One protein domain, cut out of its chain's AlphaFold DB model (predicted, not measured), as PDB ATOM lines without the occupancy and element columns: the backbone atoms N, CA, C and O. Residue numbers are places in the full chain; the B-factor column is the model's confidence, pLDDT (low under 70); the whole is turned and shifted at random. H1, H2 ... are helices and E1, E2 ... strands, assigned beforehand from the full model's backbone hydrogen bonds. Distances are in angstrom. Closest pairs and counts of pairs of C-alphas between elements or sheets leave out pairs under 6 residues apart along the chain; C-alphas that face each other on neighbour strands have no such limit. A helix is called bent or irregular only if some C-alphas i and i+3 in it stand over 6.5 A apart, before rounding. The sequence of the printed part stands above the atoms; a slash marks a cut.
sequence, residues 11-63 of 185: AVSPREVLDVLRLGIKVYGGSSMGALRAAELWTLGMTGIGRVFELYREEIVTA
ATOM      1  N   ALA A  11     -40.229 -24.106  27.042       71.56
ATOM      2  CA  ALA A  11     -39.026 -23.531  27.645       71.56
ATOM      3  C   ALA A  11     -39.229 -23.446  29.167       71.56
ATOM      4  O   ALA A  11     -40.134 -22.753  29.628       71.56
ATOM      5  N   VAL A  12     -38.397 -24.160  29.937       82.44
ATOM      6  CA  VAL A  12     -38.524 -24.230  31.401       82.44
ATOM      7  C   VAL A  12     -38.515 -22.817  31.971       82.44
ATOM      8  O   VAL A  12     -37.546 -22.065  31.801       82.44
ATOM      9  N   SER A  13     -39.609 -22.447  32.631       87.31
ATOM     10  CA  SER A  13     -39.784 -21.119  33.198       87.31
ATOM     11  C   SER A  13     -38.909 -20.939  34.444       87.31
ATOM     12  O   SER A  13     -38.632 -21.907  35.164       87.31
ATOM     13  N   PRO A  14     -38.527 -19.697  34.792       89.81
ATOM     14  CA  PRO A  14     -37.813 -19.437  36.043       89.81
ATOM     15  C   PRO A  14     -38.611 -19.905  37.264       89.81
ATOM     16  O   PRO A  14     -38.045 -20.299  38.285       89.81
ATOM     17  N   ARG A  15     -39.947 -19.882  37.159       92.12
ATOM     18  CA  ARG A  15     -40.844 -20.274  38.239       92.12
ATOM     19  C   ARG A  15     -40.761 -21.767  38.548       92.12
ATOM     20  O   ARG A  15     -40.673 -22.117  39.721       92.12
ATOM     21  N   GLU A  16     -40.748 -22.618  37.527       92.31
ATOM     22  CA  GLU A  16     -40.616 -24.068  37.709       92.31
ATOM     23  C   GLU A  16     -39.293 -24.421  38.391       92.31
ATOM     24  O   GLU A  16     -39.261 -25.222  39.324       92.31
ATOM     25  N   VAL A  17     -38.202 -23.763  37.993       94.25
ATOM     26  CA  VAL A  17     -36.897 -23.962  38.634       94.25
ATOM     27  C   VAL A  17     -36.911 -23.489  40.088       94.25
ATOM     28  O   VAL A  17     -36.388 -24.176  40.965       94.25
ATOM     29  N   LEU A  18     -37.537 -22.346  40.374       94.56
ATOM     30  CA  LEU A  18     -37.675 -21.839  41.738       94.56
ATOM     31  C   LEU A  18     -38.469 -22.794  42.638       94.56
ATOM     32  O   LEU A  18     -38.122 -22.965  43.807       94.56
ATOM     33  N   ASP A  19     -39.515 -23.426  42.111       95.06
ATOM     34  CA  ASP A  19     -40.300 -24.399  42.869       95.06
ATOM     35  C   ASP A  19     -39.468 -25.653  43.204       95.06
ATOM     36  O   ASP A  19     -39.546 -26.142  44.329       95.06
ATOM     37  N   VAL A  20     -38.571 -26.095  42.313       95.56
ATOM     38  CA  VAL A  20     -37.593 -27.163  42.606       95.56
ATOM     39  C   VAL A  20     -36.571 -26.730  43.666       95.56
ATOM     40  O   VAL A  20     -36.298 -27.482  44.603       95.56
ATOM     41  N   LEU A  21     -36.034 -25.509  43.568       96.25
ATOM     42  CA  LEU A  21     -35.085 -24.970  44.555       96.25
ATOM     43  C   LEU A  21     -35.697 -24.902  45.964       96.25
ATOM     44  O   LEU A  21     -35.030 -25.224  46.947       96.25
ATOM     45  N   ARG A  22     -36.985 -24.551  46.074       95.69
ATOM     46  CA  ARG A  22     -37.721 -24.508  47.352       95.69
ATOM     47  C   ARG A  22     -37.874 -25.866  48.029       95.69
ATOM     48  O   ARG A  22     -38.063 -25.910  49.240       95.69
ATOM     49  N   LEU A  23     -37.756 -26.959  47.277       96.62
ATOM     50  CA  LEU A  23     -37.730 -28.318  47.822       96.62
ATOM     51  C   LEU A  23     -36.343 -28.713  48.362       96.62
ATOM     52  O   LEU A  23     -36.149 -29.855  48.769       96.62
ATOM     53  N   GLY A  24     -35.364 -27.801  48.354       94.88
ATOM     54  CA  GLY A  24     -33.988 -28.075  48.781       94.88
ATOM     55  C   GLY A  24     -33.178 -28.885  47.764       94.88
ATOM     56  O   GLY A  24     -32.086 -29.358  48.077       94.88
ATOM     57  N   ILE A  25     -33.695 -29.052  46.543       95.12
ATOM     58  CA  ILE A  25     -33.012 -29.770  45.469       95.12
ATOM     59  C   ILE A  25     -31.954 -28.852  44.855       95.12
ATOM     60  O   ILE A  25     -32.238 -27.721  44.458       95.12
ATOM     61  N   LYS A  26     -30.720 -29.351  44.735       95.19
ATOM     62  CA  LYS A  26     -29.643 -28.631  44.046       95.19
ATOM     63  C   LYS A  26     -29.923 -28.592  42.547       95.19
ATOM     64  O   LYS A  26     -29.972 -29.635  41.899       95.19
ATOM     65  N   VAL A  27     -30.046 -27.390  41.990       97.00
ATOM     66  CA  VAL A  27     -30.220 -27.185  40.548       97.00
ATOM     67  C   VAL A  27     -28.980 -26.517  39.967       97.00
ATOM     68  O   VAL A  27     -28.519 -25.493  40.465       97.00
ATOM     69  N   TYR A  28     -28.465 -27.095  38.885       97.88
ATOM     70  CA  TYR A  28     -27.314 -26.589  38.140       97.88
ATOM     71  C   TYR A  28     -27.754 -26.137  36.747       97.88
ATOM     72  O   TYR A  28     -28.567 -26.822  36.116       97.88
ATOM     73  N   GLY A  29     -27.207 -25.034  36.242       97.38
ATOM     74  CA  GLY A  29     -27.519 -24.498  34.914       97.38
ATOM     75  C   GLY A  29     -26.292 -23.965  34.181       97.38
ATOM     76  O   GLY A  29     -25.406 -23.391  34.803       97.38
ATOM     77  N   GLY A  30     -26.224 -24.178  32.868       97.06
ATOM     78  CA  GLY A  30     -25.122 -23.717  32.018       97.06
ATOM     79  C   GLY A  30     -25.419 -23.917  30.531       97.06
ATOM     80  O   GLY A  30     -26.481 -24.434  30.187       97.06
ATOM     81  N   SER A  31     -24.467 -23.557  29.664       95.88
ATOM     82  CA  SER A  31     -24.503 -23.734  28.199       95.88
ATOM     83  C   SER A  31     -25.485 -22.854  27.421       95.88
ATOM     84  O   SER A  31     -25.053 -21.956  26.713       95.88
ATOM     85  N   SER A  32     -26.785 -23.120  27.495       94.25
ATOM     86  CA  SER A  32     -27.797 -22.515  26.616       94.25
ATOM     87  C   SER A  32     -28.861 -21.814  27.461       94.25
ATOM     88  O   SER A  32     -28.534 -21.026  28.347       94.25
ATOM     89  N   MET A  33     -30.139 -22.165  27.299       92.25
ATOM     90  CA  MET A  33     -31.208 -21.758  28.216       92.25
ATOM     91  C   MET A  33     -30.929 -22.143  29.677       92.25
ATOM     92  O   MET A  33     -31.393 -21.466  30.593       92.25
ATOM     93  N   GLY A  34     -30.128 -23.188  29.928       94.88
ATOM     94  CA  GLY A  34     -29.648 -23.513  31.271       94.88
ATOM     95  C   GLY A  34     -28.823 -22.392  31.908       94.88
ATOM     96  O   GLY A  34     -28.968 -22.140  33.104       94.88
ATOM     97  N   ALA A  35     -27.984 -21.715  31.120       96.50
ATOM     98  CA  ALA A  35     -27.192 -20.576  31.570       96.50
ATOM     99  C   ALA A  35     -28.070 -19.344  31.828       96.50
ATOM    100  O   ALA A  35     -27.907 -18.713  32.868       96.50
ATOM    101  N   LEU A  36     -29.034 -19.066  30.942       94.38
ATOM    102  CA  LEU A  36     -30.007 -17.983  31.119       94.38
ATOM    103  C   LEU A  36     -30.783 -18.136  32.438       94.38
ATOM    104  O   LEU A  36     -30.747 -17.243  33.279       94.38
ATOM    105  N   ARG A  37     -31.398 -19.305  32.687       94.81
ATOM    106  CA  ARG A  37     -32.132 -19.530  33.950       94.81
ATOM    107  C   ARG A  37     -31.230 -19.483  35.174       94.81
ATOM    108  O   ARG A  37     -31.651 -19.004  36.224       94.81
ATOM    109  N   ALA A  38     -29.987 -19.947  35.055       96.69
ATOM    110  CA  ALA A  38     -29.032 -19.797  36.143       96.69
ATOM    111  C   ALA A  38     -28.721 -18.323  36.429       96.69
ATOM    112  O   ALA A  38     -28.668 -17.949  37.594       96.69
ATOM    113  N   ALA A  39     -28.564 -17.477  35.410       96.69
ATOM    114  CA  ALA A  39     -28.335 -16.045  35.593       96.69
ATOM    115  C   ALA A  39     -29.543 -15.310  36.201       96.69
ATOM    116  O   ALA A  39     -29.363 -14.351  36.944       96.69
ATOM    117  N   GLU A  40     -30.763 -15.792  35.981       95.00
ATOM    118  CA  GLU A  40     -31.962 -15.235  36.623       95.00
ATOM    119  C   GLU A  40     -32.132 -15.697  38.081       95.00
ATOM    120  O   GLU A  40     -32.711 -14.986  38.900       95.00
ATOM    121  N   LEU A  41     -31.647 -16.900  38.418       97.12
ATOM    122  CA  LEU A  41     -31.956 -17.582  39.683       97.12
ATOM    123  C   LEU A  41     -30.739 -17.838  40.581       97.12
ATOM    124  O   LEU A  41     -30.882 -18.481  41.625       97.12
ATOM    125  N   TRP A  42     -29.541 -17.365  40.221       97.19
ATOM    126  CA  TRP A  42     -28.330 -17.648  41.002       97.19
ATOM    127  C   TRP A  42     -28.398 -17.083  42.421       97.19
ATOM    128  O   TRP A  42     -27.982 -17.745  43.371       97.19
ATOM    129  N   THR A  43     -28.997 -15.902  42.590       96.88
ATOM    130  CA  THR A  43     -29.238 -15.288  43.907       96.88
ATOM    131  C   THR A  43     -30.268 -16.055  44.739       96.88
ATOM    132  O   THR A  43     -30.335 -15.874  45.953       96.88
ATOM    133  N   LEU A  44     -31.049 -16.932  44.102       96.69
ATOM    134  CA  LEU A  44     -32.088 -17.760  44.713       96.69
ATOM    135  C   LEU A  44     -31.652 -19.225  44.899       96.69
ATOM    136  O   LEU A  44     -32.461 -20.054  45.310       96.69
ATOM    137  N   GLY A  45     -30.381 -19.547  44.633       96.25
ATOM    138  CA  GLY A  45     -29.779 -20.849  44.938       96.25
ATOM    139  C   GLY A  45     -29.493 -21.747  43.733       96.25
ATOM    140  O   GLY A  45     -28.933 -22.831  43.915       96.25
ATOM    141  N   MET A  46     -29.818 -21.328  42.504       97.69
ATOM    142  CA  MET A  46     -29.380 -22.063  41.312       97.69
ATOM    143  C   MET A  46     -27.867 -21.914  41.118       97.69
ATOM    144  O   MET A  46     -27.323 -20.816  41.165       97.69
ATOM    145  N   THR A  47     -27.156 -23.010  40.861       98.06
ATOM    146  CA  THR A  47     -25.715 -22.957  40.584       98.06
ATOM    147  C   THR A  47     -25.471 -22.795  39.088       98.06
ATOM    148  O   THR A  47     -25.649 -23.741  38.319       98.06
ATOM    149  N   GLY A  48     -25.045 -21.602  38.676       97.94
ATOM    150  CA  GLY A  48     -24.620 -21.325  37.305       97.94
ATOM    151  C   GLY A  48     -23.199 -21.792  37.002       97.94
ATOM    152  O   GLY A  48     -22.318 -21.725  37.863       97.94
ATOM    153  N   ILE A  49     -22.981 -22.310  35.792       98.38
ATOM    154  CA  ILE A  49     -21.706 -22.880  35.344       98.38
ATOM    155  C   ILE A  49     -21.435 -22.488  33.893       98.38
ATOM    156  O   ILE A  49     -22.296 -22.661  33.029       98.38
ATOM    157  N   GLY A  50     -20.193 -22.083  33.629       97.94
ATOM    158  CA  GLY A  50     -19.678 -21.862  32.282       97.94
ATOM    159  C   GLY A  50     -19.723 -20.402  31.845       97.94
ATOM    160  O   GLY A  50     -20.317 -19.549  32.507       97.94
ATOM    161  N   ARG A  51     -19.074 -20.127  30.713       98.06
ATOM    162  CA  ARG A  51     -18.889 -18.771  30.190       98.06
ATOM    163  C   ARG A  51     -20.212 -18.121  29.807       98.06
ATOM    164  O   ARG A  51     -20.387 -16.933  30.040       98.06
ATOM    165  N   VAL A  52     -21.158 -18.877  29.254       98.00
ATOM    166  CA  VAL A  52     -22.466 -18.341  28.859       98.00
ATOM    167  C   VAL A  52     -23.246 -17.880  30.088       98.00
ATOM    168  O   VAL A  52     -23.867 -16.823  30.053       98.00
ATOM    169  N   PHE A  53     -23.166 -18.613  31.204       98.12
ATOM    170  CA  PHE A  53     -23.763 -18.164  32.466       98.12
ATOM    171  C   PHE A  53     -23.120 -16.863  32.958       98.12
ATOM    172  O   PHE A  53     -23.838 -15.952  33.356       98.12
ATOM    173  N   GLU A  54     -21.790 -16.765  32.914       98.25
ATOM    174  CA  GLU A  54     -21.069 -15.554  33.323       98.25
ATOM    175  C   GLU A  54     -21.466 -14.347  32.473       98.25
ATOM    176  O   GLU A  54     -21.771 -13.299  33.033       98.25
ATOM    177  N   LEU A  55     -21.552 -14.516  31.149       97.94
ATOM    178  CA  LEU A  55     -21.971 -13.465  30.221       97.94
ATOM    179  C   LEU A  55     -23.368 -12.920  30.549       97.94
ATOM    180  O   LEU A  55     -23.553 -11.705  30.541       97.94
ATOM    181  N   TYR A  56     -24.335 -13.794  30.856       97.81
ATOM    182  CA  TYR A  56     -25.673 -13.361  31.272       97.81
ATOM    183  C   TYR A  56     -25.672 -12.733  32.669       97.81
ATOM    184  O   TYR A  56     -26.294 -11.697  32.880       97.81
ATOM    185  N   ARG A  57     -24.969 -13.338  33.634       97.75
ATOM    186  CA  ARG A  57     -24.892 -12.844  35.019       97.75
ATOM    187  C   ARG A  57     -24.284 -11.442  35.090       97.75
ATOM    188  O   ARG A  57     -24.674 -10.651  35.940       97.75
ATOM    189  N   GLU A  58     -23.297 -11.173  34.245       97.44
ATOM    190  CA  GLU A  58     -22.584  -9.894  34.161       97.44
ATOM    191  C   GLU A  58     -23.270  -8.896  33.219       97.44
ATOM    192  O   GLU A  58     -22.721  -7.825  32.974       97.44
ATOM    193  N   GLU A  59     -24.446  -9.244  32.683       95.94
ATOM    194  CA  GLU A  59     -25.227  -8.429  31.741       95.94
ATOM    195  C   GLU A  59     -24.447  -8.021  30.474       95.94
ATOM    196  O   GLU A  59     -24.837  -7.102  29.754       95.94
ATOM    197  N   ILE A  60     -23.366  -8.743  30.148       96.62
ATOM    198  CA  ILE A  60     -22.638  -8.599  28.877       96.62
ATOM    199  C   ILE A  60     -23.533  -9.025  27.710       96.62
ATOM    200  O   ILE A  60     -23.444  -8.471  26.612       96.62
ATOM    201  N   VAL A  61     -24.407 -10.004  27.958       94.56
ATOM    202  CA  VAL A  61     -25.498 -10.391  27.064       94.56
ATOM    203  C   VAL A  61     -26.807 -10.446  27.848       94.56
ATOM    204  O   VAL A  61     -26.833 -10.881  28.996       94.56
ATOM    205  N   THR A  62     -27.898 -10.002  27.228       91.50
ATOM    206  CA  THR A  62     -29.229  -9.944  27.866       91.50
ATOM    207  C   THR A  62     -30.357 -10.444  26.969       91.50
ATOM    208  O   THR A  62     -31.434 -10.764  27.465       91.50
ATOM    209  N   ALA A  63     -30.134 -10.534  25.655       90.44
ATOM    210  CA  ALA A  63     -31.139 -11.004  24.712       90.44
ATOM    211  C   ALA A  63     -31.274 -12.532  24.767       90.44
ATOM    212  O   ALA A  63     -30.275 -13.242  24.783       90.44
TER     213      ALA A  63
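AT A GLANCE: This is residues 11 to 63 of the 185 residues of the protein "TfuA-related McrA-glycine thioamidation protein" of Polyangiaceae bacterium (UniProt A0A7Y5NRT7). The helix H2 makes the core, with a short ribbon of two strands, E1 and E2, covering one side of it, while H1 and H3 pack on H2 toward opposite ends of an elongated body. The 53 printed residues hold three named helices and two named strands, in the order H1, E1, H2, E2, H3, mostly helix. The two strands are parallel. The whole is compact, with a radius of gyration of the C-alphas of 10.2 A, and spans 31 by 18 by 16 A.

IN THESE COORDINATES: Find C-alpha 14 at (-37.813, -19.437, 36.043); there H1 begins, residues 14 to 22, 12.4 A long. E1 follows at residues 28 to 30. Next comes H2, residues 33 to 44, 17.0 A long; it is irregular, with C-alphas 40 and 43 standing 7.8 A apart. E2 is residues 47 to 49. H3, residues 51 to 57 and 9.7 A long, ends at C-alpha 57, (-24.892, -12.844, 35.019).

HOW THE PARTS SIT: Look first at Pro 14 and Arg 37, the closest C-alphas of H1 and H2, 6.1 A apart; these helices touch at a steep tilt of 50 degrees. E1 and E2 are parallel neighbours, with N 29 and O 47 at 2.9 A and N 49 and O 29 at 2.8 A, within hydrogen-bond range. E1, H2 and E2 form a strand-helix-strand unit, two parallel neighbour strands with a helix between them along the chain, and its crossover is right-handed. The closest C-alphas of H2 and E2, those of Ala 38 and Gly 48, are 4.8 A apart. H2 touches H3 with residues 35 to 40 alone, closest at the C-alphas of Ala 35 and Phe 53, 4.3 A, at a steep tilt of 48 degrees. H1 and H3 are apart. In H1 and H3 every O i to N i+4 pair is within hydrogen-bond range; in H2, 6 of 8 are.

THE WHOLE: Look for the two C-alphas farthest apart at Leu 23 and Ile 60, 31.2 A. The printed part has no cut, its four links between elements are tight, and no printed residue is under 70 in pLDDT.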